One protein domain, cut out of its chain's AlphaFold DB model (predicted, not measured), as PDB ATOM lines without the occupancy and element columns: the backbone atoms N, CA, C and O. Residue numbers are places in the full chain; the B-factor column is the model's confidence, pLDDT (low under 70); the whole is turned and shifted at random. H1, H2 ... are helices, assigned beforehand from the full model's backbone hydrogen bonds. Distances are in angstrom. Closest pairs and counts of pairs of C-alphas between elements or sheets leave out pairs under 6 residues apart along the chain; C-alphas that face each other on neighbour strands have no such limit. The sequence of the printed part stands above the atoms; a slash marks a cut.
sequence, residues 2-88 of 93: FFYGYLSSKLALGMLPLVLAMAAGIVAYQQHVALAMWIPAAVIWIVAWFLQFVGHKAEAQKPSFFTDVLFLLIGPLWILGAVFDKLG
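AT A GLANCE: This is residues 2 to 88 of the 93 residues of an uncharacterized protein of Spongiibacter sp (UniProt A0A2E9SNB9). The long helices H2 and H3 make two sides of an open triangle with an empty middle, and the link of residues 60 to 69 leads back along the third side to H4, which crosses the first part of H2 steeply, where H1 folds back on H2 as a hairpin. The 87 printed residues, with four named helices in the order H1 to H4, are all helix in class and loose, with radius of gyration of the C-alphas 16.2 A and spans 43 by 38 by 24 A.

IN THESE COORDINATES: H2, residues 9 to 32, runs 34.8 A from C-alpha 9 at (2.286, -40.432, 19.572). H3 is residues 38 to 59, 30.7 A; H4, residues 70 to 86, 24.5 A, ends at (-5.747, -40.759, 2.923); H1 is residues 2 to 7, 8.8 A.

HOW THE PARTS SIT: H2, with residues 11 to 15 alone, touches H4, closest C-alphas Gly 14 and Leu 80, 7.1 A, at a steep tilt of 68 degrees, only just short of about perpendicular. H1 and H2 form a hairpin, closest C-alphas Tyr 4 and Ala 12, 4.7 A. H3 touches no helix. Every O i to N i+4 pair is within hydrogen-bond range in H1 and H3, 18 of 20 in H2, 11 of 13 in H4.

THE WHOLE: The farthest C-alphas, Ala 34 and Gly 88, are 43.8 A apart. The printed part has no cut and no long link; residue 65 is under pLDDT 70.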
ATOM      1  N   PHE A   2      10.843 -44.709  20.619       81.88
ATOM      2  CA  PHE A   2      11.179 -43.401  21.215       81.88
ATOM      3  C   PHE A   2      11.319 -42.259  20.196       81.88
ATOM      4  O   PHE A   2      10.667 -41.236  20.356       81.88
ATOM      5  N   PHE A   3      12.073 -42.460  19.106       79.81
ATOM      6  CA  PHE A   3      12.188 -41.470  18.023       79.81
ATOM      7  C   PHE A   3      10.824 -41.091  17.411       79.81
ATOM      8  O   PHE A   3      10.518 -39.917  17.244       79.81
ATOM      9  N   TYR A   4       9.962 -42.076  17.142       78.62
ATOM     10  CA  TYR A   4       8.622 -41.818  16.605       78.62
ATOM     11  C   TYR A   4       7.700 -41.149  17.631       78.62
ATOM     12  O   TYR A   4       6.903 -40.296  17.261       78.62
ATOM     13  N   GLY A   5       7.829 -41.506  18.911       77.62
ATOM     14  CA  GLY A   5       7.085 -40.891  20.008       77.62
ATOM     15  C   GLY A   5       7.471 -39.431  20.226       77.62
ATOM     16  O   GLY A   5       6.594 -38.623  20.506       77.62
ATOM     17  N   TYR A   6       8.747 -39.082  20.020       81.62
ATOM     18  CA  TYR A   6       9.207 -37.693  20.018       81.62
ATOM     19  C   TYR A   6       8.541 -36.865  18.908       81.62
ATOM     20  O   TYR A   6       8.218 -35.704  19.131       81.62
ATOM     21  N   LEU A   7       8.290 -37.460  17.733       80.56
ATOM     22  CA  LEU A   7       7.649 -36.750  16.625       80.56
ATOM     23  C   LEU A   7       6.119 -36.664  16.763       80.56
ATOM     24  O   LEU A   7       5.540 -35.609  16.519       80.56
ATOM     25  N   SER A   8       5.446 -37.773  17.091       83.81
ATOM     26  CA  SER A   8       3.992 -37.829  17.311       83.81
ATOM     27  C   SER A   8       3.576 -39.188  17.877       83.81
ATOM     28  O   SER A   8       3.844 -40.234  17.278       83.81
ATOM     29  N   SER A   9       2.814 -39.196  18.972       82.69
ATOM     30  CA  SER A   9       2.286 -40.432  19.572       82.69
ATOM     31  C   SER A   9       1.417 -41.243  18.604       82.69
ATOM     32  O   SER A   9       1.435 -42.471  18.639       82.69
ATOM     33  N   LYS A  10       0.693 -40.578  17.690       85.69
ATOM     34  CA  LYS A  10      -0.136 -41.252  16.673       85.69
ATOM     35  C   LYS A  10       0.719 -41.985  15.642       85.69
ATOM     36  O   LYS A  10       0.387 -43.101  15.255       85.69
ATOM     37  N   LEU A  11       1.835 -41.383  15.232       85.00
ATOM     38  CA  LEU A  11       2.786 -42.022  14.323       85.00
ATOM     39  C   LEU A  11       3.513 -43.190  14.997       85.00
ATOM     40  O   LEU A  11       3.678 -44.238  14.381       85.00
ATOM     41  N   ALA A  12       3.898 -43.046  16.268       87.25
ATOM     42  CA  ALA A  12       4.502 -44.136  17.032       87.25
ATOM     43  C   ALA A  12       3.568 -45.351  17.138       87.25
ATOM     44  O   ALA A  12       4.000 -46.478  16.898       87.25
ATOM     45  N   LEU A  13       2.283 -45.118  17.433       88.69
ATOM     46  CA  LEU A  13       1.266 -46.170  17.459       88.69
ATOM     47  C   LEU A  13       1.038 -46.785  16.075       88.69
ATOM     48  O   LEU A  13       0.957 -48.003  15.970       88.69
ATOM     49  N   GLY A  14       0.991 -45.981  15.010       88.81
ATOM     50  CA  GLY A  14       0.845 -46.499  13.645       88.81
ATOM     51  C   GLY A  14       2.045 -47.322  13.161       88.81
ATOM     52  O   GLY A  14       1.871 -48.274  12.408       88.81
ATOM     53  N   MET A  15       3.257 -47.011  13.632       91.81
ATOM     54  CA  MET A  15       4.472 -47.779  13.329       91.81
ATOM     55  C   MET A  15       4.587 -49.080  14.136       91.81
ATOM     56  O   MET A  15       5.345 -49.972  13.751       91.81
ATOM     57  N   LEU A  16       3.866 -49.205  15.254       91.69
ATOM     58  CA  LEU A  16       3.984 -50.352  16.152       91.69
ATOM     59  C   LEU A  16       3.585 -51.682  15.479       91.69
ATOM     60  O   LEU A  16       4.392 -52.611  15.551       91.69
ATOM     61  N   PRO A  17       2.443 -51.803  14.764       92.38
ATOM     62  CA  PRO A  17       2.093 -53.027  14.041       92.38
ATOM     63  C   PRO A  17       3.145 -53.442  13.011       92.38
ATOM     64  O   PRO A  17       3.466 -54.622  12.920       92.38
ATOM     65  N   LEU A  18       3.717 -52.482  12.274       91.06
ATOM     66  CA  LEU A  18       4.763 -52.757  11.288       91.06
ATOM     67  C   LEU A  18       6.004 -53.360  11.957       91.06
ATOM     68  O   LEU A  18       6.515 -54.382  11.506       91.06
ATOM     69  N   VAL A  19       6.461 -52.767  13.061       92.06
ATOM     70  CA  VAL A  19       7.628 -53.273  13.796       92.06
ATOM     71  C   VAL A  19       7.358 -54.644  14.414       92.06
ATOM     72  O   VAL A  19       8.223 -55.517  14.344       92.06
ATOM     73  N   LEU A  20       6.164 -54.866  14.967       95.06
ATOM     74  CA  LEU A  20       5.768 -56.177  15.488       95.06
ATOM     75  C   LEU A  20       5.708 -57.234  14.379       95.06
ATOM     76  O   LEU A  20       6.207 -58.338  14.576       95.06
ATOM     77  N   ALA A  21       5.167 -56.896  13.207       95.25
ATOM     78  CA  ALA A  21       5.123 -57.796  12.057       95.25
ATOM     79  C   ALA A  21       6.531 -58.161  11.561       95.25
ATOM     80  O   ALA A  21       6.805 -59.330  11.298       95.25
ATOM     81  N   MET A  22       7.448 -57.190  11.493       93.38
ATOM     82  CA  MET A  22       8.850 -57.448  11.146       93.38
ATOM     83  C   MET A  22       9.526 -58.362  12.174       93.38
ATOM     84  O   MET A  22      10.188 -59.324  11.792       93.38
ATOM     85  N   ALA A  23       9.336 -58.100  13.470       95.50
ATOM     86  CA  ALA A  23       9.897 -58.928  14.535       95.50
ATOM     87  C   ALA A  23       9.351 -60.364  14.487       95.50
ATOM     88  O   ALA A  23      10.124 -61.319  14.537       95.50
ATOM     89  N   ALA A  24       8.035 -60.520  14.316       97.00
ATOM     90  CA  ALA A  24       7.395 -61.822  14.165       97.00
ATOM     91  C   ALA A  24       7.915 -62.569  12.927       97.00
ATOM     92  O   ALA A  24       8.230 -63.752  13.018       97.00
ATOM     93  N   GLY A  25       8.076 -61.875  11.795       96.06
ATOM     94  CA  GLY A  25       8.645 -62.448  10.575       96.06
ATOM     95  C   GLY A  25      10.092 -62.918  10.750       96.06
ATOM     96  O   GLY A  25      10.447 -63.989  10.263       96.06
ATOM     97  N   ILE A  26      10.915 -62.168  11.492       95.19
ATOM     98  CA  ILE A  26      12.295 -62.567  11.809       95.19
ATOM     99  C   ILE A  26      12.310 -63.845  12.653       95.19
ATOM    100  O   ILE A  26      13.044 -64.776  12.327       95.19
ATOM    101  N   VAL A  27      11.487 -63.904  13.705       96.38
ATOM    102  CA  VAL A  27      11.381 -65.091  14.569       96.38
ATOM    103  C   VAL A  27      10.889 -66.298  13.771       96.38
ATOM    104  O   VAL A  27      11.508 -67.357  13.826       96.38
ATOM    105  N   ALA A  28       9.832 -66.131  12.974       96.94
ATOM    106  CA  ALA A  28       9.287 -67.201  12.141       96.94
ATOM    107  C   ALA A  28      10.323 -67.722  11.133       96.94
ATOM    108  O   ALA A  28      10.490 -68.930  10.975       96.94
ATOM    109  N   TYR A  29      11.076 -66.828  10.487       96.44
ATOM    110  CA  TYR A  29      12.158 -67.225   9.589       96.44
ATOM    111  C   TYR A  29      13.210 -68.067  10.318       96.44
ATOM    112  O   TYR A  29      13.577 -69.132   9.835       96.44
ATOM    113  N   GLN A  30      13.659 -67.637  11.501       94.94
ATOM    114  CA  GLN A  30      14.665 -68.368  12.281       94.94
ATOM    115  C   GLN A  30      14.189 -69.751  12.744       94.94
ATOM    116  O   GLN A  30      15.010 -70.641  12.948       94.94
ATOM    117  N   GLN A  31      12.879 -69.942  12.913       96.44
ATOM    118  CA  GLN A  31      12.293 -71.223  13.313       96.44
ATOM    119  C   GLN A  31      12.122 -72.202  12.148       96.44
ATOM    120  O   GLN A  31      12.186 -73.413  12.353       96.44
ATOM    121  N   HIS A  32      11.883 -71.695  10.939       96.50
ATOM    122  CA  HIS A  32      11.494 -72.518   9.791       96.50
ATOM    123  C   HIS A  32      12.549 -72.595   8.686       96.50
ATOM    124  O   HIS A  32      12.422 -73.417   7.779       96.50
ATOM    125  N   VAL A  33      13.587 -71.760   8.739       96.44
ATOM    126  CA  VAL A  33      14.610 -71.665   7.698       96.44
ATOM    127  C   VAL A  33      15.988 -71.897   8.305       96.44
ATOM    128  O   VAL A  33      16.443 -71.158   9.170       96.44
ATOM    129  N   ALA A  34      16.679 -72.927   7.809       95.00
ATOM    130  CA  ALA A  34      18.032 -73.266   8.253       95.00
ATOM    131  C   ALA A  34      19.106 -72.295   7.724       95.00
ATOM    132  O   ALA A  34      20.206 -72.222   8.269       95.00
ATOM    133  N   LEU A  35      18.803 -71.557   6.650       96.94
ATOM    134  CA  LEU A  35      19.693 -70.532   6.116       96.94
ATOM    135  C   LEU A  35      19.838 -69.397   7.135       96.94
ATOM    136  O   LEU A  35      18.852 -68.851   7.623       96.94
ATOM    137  N   ALA A  36      21.074 -69.010   7.436       95.38
ATOM    138  CA  ALA A  36      21.325 -67.928   8.373       95.38
ATOM    139  C   ALA A  36      20.761 -66.601   7.836       95.38
ATOM    140  O   ALA A  36      21.111 -66.180   6.736       95.38
ATOM    141  N   MET A  37      19.940 -65.917   8.639       94.06
ATOM    142  CA  MET A  37      19.221 -64.685   8.267       94.06
ATOM    143  C   MET A  37      20.118 -63.577   7.690       94.06
ATOM    144  O   MET A  37      19.677 -62.783   6.859       94.06
ATOM    145  N   TRP A  38      21.387 -63.515   8.098       95.44
ATOM    146  CA  TRP A  38      22.321 -62.519   7.575       95.44
ATOM    147  C   TRP A  38      22.567 -62.678   6.066       95.44
ATOM    148  O   TRP A  38      22.870 -61.689   5.408       95.44
ATOM    149  N   ILE A  39      22.397 -63.881   5.504       96.69
ATOM    150  CA  ILE A  39      22.621 -64.167   4.081       96.69
ATOM    151  C   ILE A  39      21.576 -63.465   3.205       96.69
ATOM    152  O   ILE A  39      21.969 -62.612   2.406       96.69
ATOM    153  N   PRO A  40      20.258 -63.739   3.325       95.75
ATOM    154  CA  PRO A  40      19.267 -63.009   2.541       95.75
ATOM    155  C   PRO A  40      19.268 -61.515   2.874       95.75
ATOM    156  O   PRO A  40      19.069 -60.708   1.972       95.75
ATOM    157  N   ALA A  41      19.551 -61.125   4.124       95.12
ATOM    158  CA  ALA A  41      19.685 -59.716   4.486       95.12
ATOM    159  C   ALA A  41      20.826 -59.035   3.710       95.12
ATOM    160  O   ALA A  41      20.617 -57.962   3.149       95.12
ATOM    161  N   ALA A  42      21.998 -59.671   3.613       96.94
ATOM    162  CA  ALA A  42      23.128 -59.168   2.840       96.94
ATOM    163  C   ALA A  42      22.813 -59.110   1.339       96.94
ATOM    164  O   ALA A  42      23.121 -58.112   0.696       96.94
ATOM    165  N   VAL A  43      22.152 -60.132   0.786       97.12
ATOM    166  CA  VAL A  43      21.733 -60.137  -0.626       97.12
ATOM    167  C   VAL A  43      20.781 -58.979  -0.915       97.12
ATOM    168  O   VAL A  43      21.030 -58.201  -1.835       97.12
ATOM    169  N   ILE A  44      19.723 -58.825  -0.111       95.69
ATOM    170  CA  ILE A  44      18.757 -57.728  -0.256       95.69
ATOM    171  C   ILE A  44      19.471 -56.386  -0.135       95.69
ATOM    172  O   ILE A  44      19.228 -55.492  -0.938       95.69
ATOM    173  N   TRP A  45      20.372 -56.253   0.834       93.81
ATOM    174  CA  TRP A  45      21.120 -55.027   1.050       93.81
ATOM    175  C   TRP A  45      22.040 -54.686  -0.130       93.81
ATOM    176  O   TRP A  45      21.994 -53.554  -0.597       93.81
ATOM    177  N   ILE A  46      22.792 -55.646  -0.686       96.56
ATOM    178  CA  ILE A  46      23.639 -55.429  -1.876       96.56
ATOM    179  C   ILE A  46      22.781 -54.994  -3.070       96.56
ATOM    180  O   ILE A  46      23.112 -54.020  -3.748       96.56
ATOM    181  N   VAL A  47      21.668 -55.692  -3.320       96.94
ATOM    182  CA  VAL A  47      20.763 -55.388  -4.439       96.94
ATOM    183  C   VAL A  47      20.134 -54.007  -4.267       96.94
ATOM    184  O   VAL A  47      20.167 -53.198  -5.193       96.94
ATOM    185  N   ALA A  48      19.602 -53.709  -3.082       92.19
ATOM    186  CA  ALA A  48      19.022 -52.408  -2.773       92.19
ATOM    187  C   ALA A  48      20.058 -51.289  -2.916       92.19
ATOM    188  O   ALA A  48      19.743 -50.237  -3.472       92.19
ATOM    189  N   TRP A  49      21.303 -51.523  -2.493       89.69
ATOM    190  CA  TRP A  49      22.354 -50.520  -2.617       89.69
ATOM    191  C   TRP A  49      22.738 -50.272  -4.078       89.69
ATOM    192  O   TRP A  49      22.886 -49.123  -4.494       89.69
ATOM    193  N   PHE A  50      22.822 -51.332  -4.887       92.88
ATOM    194  CA  PHE A  50      23.035 -51.195  -6.326       92.88
ATOM    195  C   PHE A  50      21.923 -50.360  -6.976       92.88
ATOM    196  O   PHE A  50      22.211 -49.392  -7.679       92.88
ATOM    197  N   LEU A  51      20.658 -50.676  -6.681       91.62
ATOM    198  CA  LEU A  51      19.507 -49.919  -7.183       91.62
ATOM    199  C   LEU A  51      19.535 -48.454  -6.727       91.62
ATOM    200  O   LEU A  51      19.266 -47.561  -7.529       91.62
ATOM    201  N   GLN A  52      19.920 -48.194  -5.476       87.25
ATOM    202  CA  GLN A  52      20.035 -46.843  -4.933       87.25
ATOM    203  C   GLN A  52      21.083 -46.011  -5.690       87.25
ATOM    204  O   GLN A  52      20.801 -44.879  -6.085       87.25
ATOM    205  N   PHE A  53      22.277 -46.557  -5.944       87.81
ATOM    206  CA  PHE A  53      23.310 -45.845  -6.706       87.81
ATOM    207  C   PHE A  53      22.906 -45.604  -8.163       87.81
ATOM    208  O   PHE A  53      23.188 -44.534  -8.705       87.81
ATOM    209  N   VAL A  54      22.235 -46.572  -8.792       90.88
ATOM    210  CA  VAL A  54      21.728 -46.423 -10.163       90.88
ATOM    211  C   VAL A  54      20.672 -45.318 -10.239       90.88
ATOM    212  O   VAL A  54      20.767 -44.462 -11.118       90.88
ATOM    213  N   GLY A  55      19.722 -45.283  -9.299       88.62
ATOM    214  CA  GLY A  55      18.702 -44.232  -9.221       88.62
ATOM    215  C   GLY A  55      19.312 -42.839  -9.059       88.62
ATOM    216  O   GLY A  55      19.042 -41.945  -9.855       88.62
ATOM    217  N   HIS A  56      20.243 -42.674  -8.117       87.00
ATOM    218  CA  HIS A  56      20.917 -41.389  -7.903       87.00
ATOM    219  C   HIS A  56      21.777 -40.940  -9.091       87.00
ATOM    220  O   HIS A  56      21.862 -39.745  -9.373       87.00
ATOM    221  N   LYS A  57      22.380 -41.881  -9.830       84.69
ATOM    222  CA  LYS A  57      23.093 -41.563 -11.073       84.69
ATOM    223  C   LYS A  57      22.144 -41.025 -12.148       84.69
ATOM    224  O   LYS A  57      22.524 -40.099 -12.858       84.69
ATOM    225  N   ALA A  58      20.938 -41.580 -12.264       89.88
ATOM    226  CA  ALA A  58      19.918 -41.079 -13.187       89.88
ATOM    227  C   ALA A  58      19.371 -39.705 -12.758       89.88
ATOM    228  O   ALA A  58      19.113 -38.855 -13.603       89.88
ATOM    229  N   GLU A  59      19.247 -39.471 -11.452       85.81
ATOM    230  CA  GLU A  59      18.734 -38.220 -10.875       85.81
ATOM    231  C   GLU A  59      19.796 -37.107 -10.751       85.81
ATOM    232  O   GLU A  59      19.463 -35.989 -10.366       85.81
ATOM    233  N   ALA A  60      21.071 -37.399 -11.053       83.88
ATOM    234  CA  ALA A  60      22.229 -36.509 -10.870       83.88
ATOM    235  C   ALA A  60      22.354 -35.902  -9.453       83.88
ATOM    236  O   ALA A  60      23.034 -34.895  -9.245       83.88
ATOM    237  N   GLN A  61      21.716 -36.531  -8.464       78.94
ATOM    238  CA  GLN A  61      21.672 -36.094  -7.071       78.94
ATOM    239  C   GLN A  61      22.543 -37.001  -6.209       78.94
ATOM    240  O   GLN A  61      22.723 -38.186  -6.490       78.94
ATOM    241  N   LYS A  62      23.097 -36.449  -5.126       77.88
ATOM    242  CA  LYS A  62      23.838 -37.259  -4.155       77.88
ATOM    243  C   LYS A  62      22.855 -38.054  -3.289       77.88
ATOM    244  O   LYS A  62      21.792 -37.527  -2.965       77.88
ATOM    245  N   PRO A  63      23.211 -39.274  -2.851       76.88
ATOM    246  CA  PRO A  63      22.365 -40.021  -1.934       76.88
ATOM    247  C   PRO A  63      22.161 -39.258  -0.624       76.88
ATOM    248  O   PRO A  63      23.136 -38.943   0.063       76.88
ATOM    249  N   SER A  64      20.903 -39.016  -0.246       75.56
ATOM    250  CA  SER A  64      20.541 -38.255   0.962       75.56
ATOM    251  C   SER A  64      21.056 -38.891   2.260       75.56
ATOM    252  O   SER A  64      21.185 -38.222   3.281       75.56
ATOM    253  N   PHE A  65      21.413 -40.177   2.209       69.19
ATOM    254  CA  PHE A  65      22.078 -40.888   3.297       69.19
ATOM    255  C   PHE A  65      23.390 -40.220   3.743       69.19
ATOM    256  O   PHE A  65      23.694 -40.211   4.931       69.19
ATOM    257  N   PHE A  66      24.155 -39.626   2.819       71.06
ATOM    258  CA  PHE A  66      25.402 -38.931   3.167       71.06
ATOM    259  C   PHE A  66      25.171 -37.561   3.808       71.06
ATOM    260  O   PHE A  66      26.087 -37.009   4.410       71.06
ATOM    261  N   THR A  67      23.972 -37.001   3.657       74.25
ATOM    262  CA  THR A  67      23.614 -35.696   4.220       74.25
ATOM    263  C   THR A  67      22.917 -35.809   5.567       74.25
ATOM    264  O   THR A  67      23.118 -34.938   6.406       74.25
ATOM    265  N   ASP A  68      22.126 -36.862   5.796       76.81
ATOM    266  CA  ASP A  68      21.420 -37.049   7.062       76.81
ATOM    267  C   ASP A  68      21.034 -38.523   7.287       76.81
ATOM    268  O   ASP A  68      20.276 -39.126   6.526       76.81
ATOM    269  N   VAL A  69      21.532 -39.105   8.380       73.06
ATOM    270  CA  VAL A  69      21.222 -40.483   8.795       73.06
ATOM    271  C   VAL A  69      19.742 -40.628   9.183       73.06
ATOM    272  O   VAL A  69      19.174 -41.713   9.050       73.06
ATOM    273  N   LEU A  70      19.073 -39.545   9.598       75.69
ATOM    274  CA  LEU A  70      17.649 -39.545   9.942       75.69
ATOM    275  C   LEU A  70      16.752 -39.858   8.739       75.69
ATOM    276  O   LEU A  70      15.654 -40.384   8.937       75.69
ATOM    277  N   PHE A  71      17.212 -39.646   7.499       75.12
ATOM    278  CA  PHE A  71      16.454 -40.036   6.302       75.12
ATOM    279  C   PHE A  71      16.143 -41.541   6.260       75.12
ATOM    280  O   PHE A  71      15.089 -41.928   5.756       75.12
ATOM    281  N   LEU A  72      16.995 -42.390   6.850       74.75
ATOM    282  CA  LEU A  72      16.732 -43.832   6.965       74.75
ATOM    283  C   LEU A  72      15.524 -44.134   7.860       74.75
ATOM    284  O   LEU A  72      14.770 -45.069   7.600       74.75
ATOM    285  N   LEU A  73      15.341 -43.343   8.917       76.88
ATOM    286  CA  LEU A  73      14.289 -43.544   9.916       76.88
ATOM    287  C   LEU A  73      12.953 -42.931   9.477       76.88
ATOM    288  O   LEU A  73      11.891 -43.399   9.883       76.88
ATOM    289  N   ILE A  74      12.991 -41.892   8.641       79.69
ATOM    290  CA  ILE A  74      11.801 -41.155   8.194       79.69
ATOM    291  C   ILE A  74      11.097 -41.855   7.017       79.69
ATOM    292  O   ILE A  74       9.900 -41.659   6.826       79.69
ATOM    293  N   GLY A  75      11.780 -42.723   6.262       80.88
ATOM    294  CA  GLY A  75      11.205 -43.417   5.096       80.88
ATOM    295  C   GLY A  75       9.879 -44.152   5.373       80.88
ATOM    296  O   GLY A  75       8.858 -43.806   4.774       80.88
ATOM    297  N   PRO A  76       9.831 -45.114   6.317       82.12
ATOM    298  CA  PRO A  76       8.588 -45.802   6.690       82.12
ATOM    299  C   PRO A  76       7.511 -44.846   7.218       82.12
ATOM    300  O   PRO A  76       6.314 -45.048   7.008       82.12
ATOM    301  N   LEU A  77       7.949 -43.776   7.879       85.19
ATOM    302  CA  LEU A  77       7.083 -42.756   8.451       85.19
ATOM    303  C   LEU A  77       6.369 -41.937   7.375       85.19
ATOM    304  O   LEU A  77       5.216 -41.565   7.563       85.19
ATOM    305  N   TRP A  78       7.034 -41.684   6.246       85.00
ATOM    306  CA  TRP A  78       6.453 -40.978   5.106       85.00
ATOM    307  C   TRP A  78       5.323 -41.786   4.462       85.00
ATOM    308  O   TRP A  78       4.260 -41.241   4.169       85.00
ATOM    309  N   ILE A  79       5.510 -43.104   4.334       87.50
ATOM    310  CA  ILE A  79       4.474 -44.020   3.837       87.50
ATOM    311  C   ILE A  79       3.288 -44.056   4.808       87.50
ATOM    312  O   ILE A  79       2.141 -43.919   4.385       87.50
ATOM    313  N   LEU A  80       3.550 -44.188   6.113       89.56
ATOM    314  CA  LEU A  80       2.500 -44.164   7.135       89.56
ATOM    315  C   LEU A  80       1.748 -42.825   7.148       89.56
ATOM    316  O   LEU A  80       0.524 -42.814   7.238       89.56
ATOM    317  N   GLY A  81       2.466 -41.709   7.012       87.81
ATOM    318  CA  GLY A  81       1.890 -40.374   6.883       87.81
ATOM    319  C   GLY A  81       0.952 -40.274   5.682       87.81
ATOM    320  O   GLY A  81      -0.190 -39.863   5.850       87.81
ATOM    321  N   ALA A  82       1.373 -40.761   4.510       87.88
ATOM    322  CA  ALA A  82       0.531 -40.795   3.314       87.88
ATOM    323  C   ALA A  82      -0.728 -41.666   3.491       87.88
ATOM    324  O   ALA A  82      -1.792 -41.340   2.962       87.88
ATOM    325  N   VAL A  83      -0.635 -42.769   4.245       89.31
ATOM    326  CA  VAL A  83      -1.802 -43.589   4.614       89.31
ATOM    327  C   VAL A  83      -2.726 -42.824   5.559       89.31
ATOM    328  O   VAL A  83      -3.934 -42.795   5.338       89.31
ATOM    329  N   PHE A  84      -2.185 -42.171   6.585       90.00
ATOM    330  CA  PHE A  84      -2.973 -41.371   7.522       90.00
ATOM    331  C   PHE A  84      -3.658 -40.184   6.845       90.00
ATOM    332  O   PHE A  84      -4.828 -39.934   7.131       90.00
ATOM    333  N   ASP A  85      -2.983 -39.518   5.908       88.75
ATOM    334  CA  ASP A  85      -3.550 -38.431   5.106       88.75
ATOM    335  C   ASP A  85      -4.739 -38.932   4.267       88.75
ATOM    336  O   ASP A  85      -5.798 -38.306   4.262       88.75
ATOM    337  N   LYS A  86      -4.628 -40.117   3.643       90.75
ATOM    338  CA  LYS A  86      -5.747 -40.759   2.923       90.75
ATOM    339  C   LYS A  86      -6.916 -41.148   3.831       90.75
ATOM    340  O   LYS A  86      -8.056 -41.154   3.380       90.75
ATOM    341  N   LEU A  87      -6.639 -41.483   5.089       89.94
ATOM    342  CA  LEU A  87      -7.647 -41.838   6.093       89.94
ATOM    343  C   LEU A  87      -8.200 -40.617   6.850       89.94
ATOM    344  O   LEU A  87      -9.043 -40.782   7.730       89.94
ATOM    345  N   GLY A  88      -7.729 -39.400   6.551       88.19
ATOM    346  CA  GLY A  88      -8.135 -38.173   7.243       88.19
ATOM    347  C   GLY A  88      -7.652 -38.077   8.698       88.19
ATOM    348  O   GLY A  88      -8.178 -37.283   9.480       88.19
TER     349      GLY A  88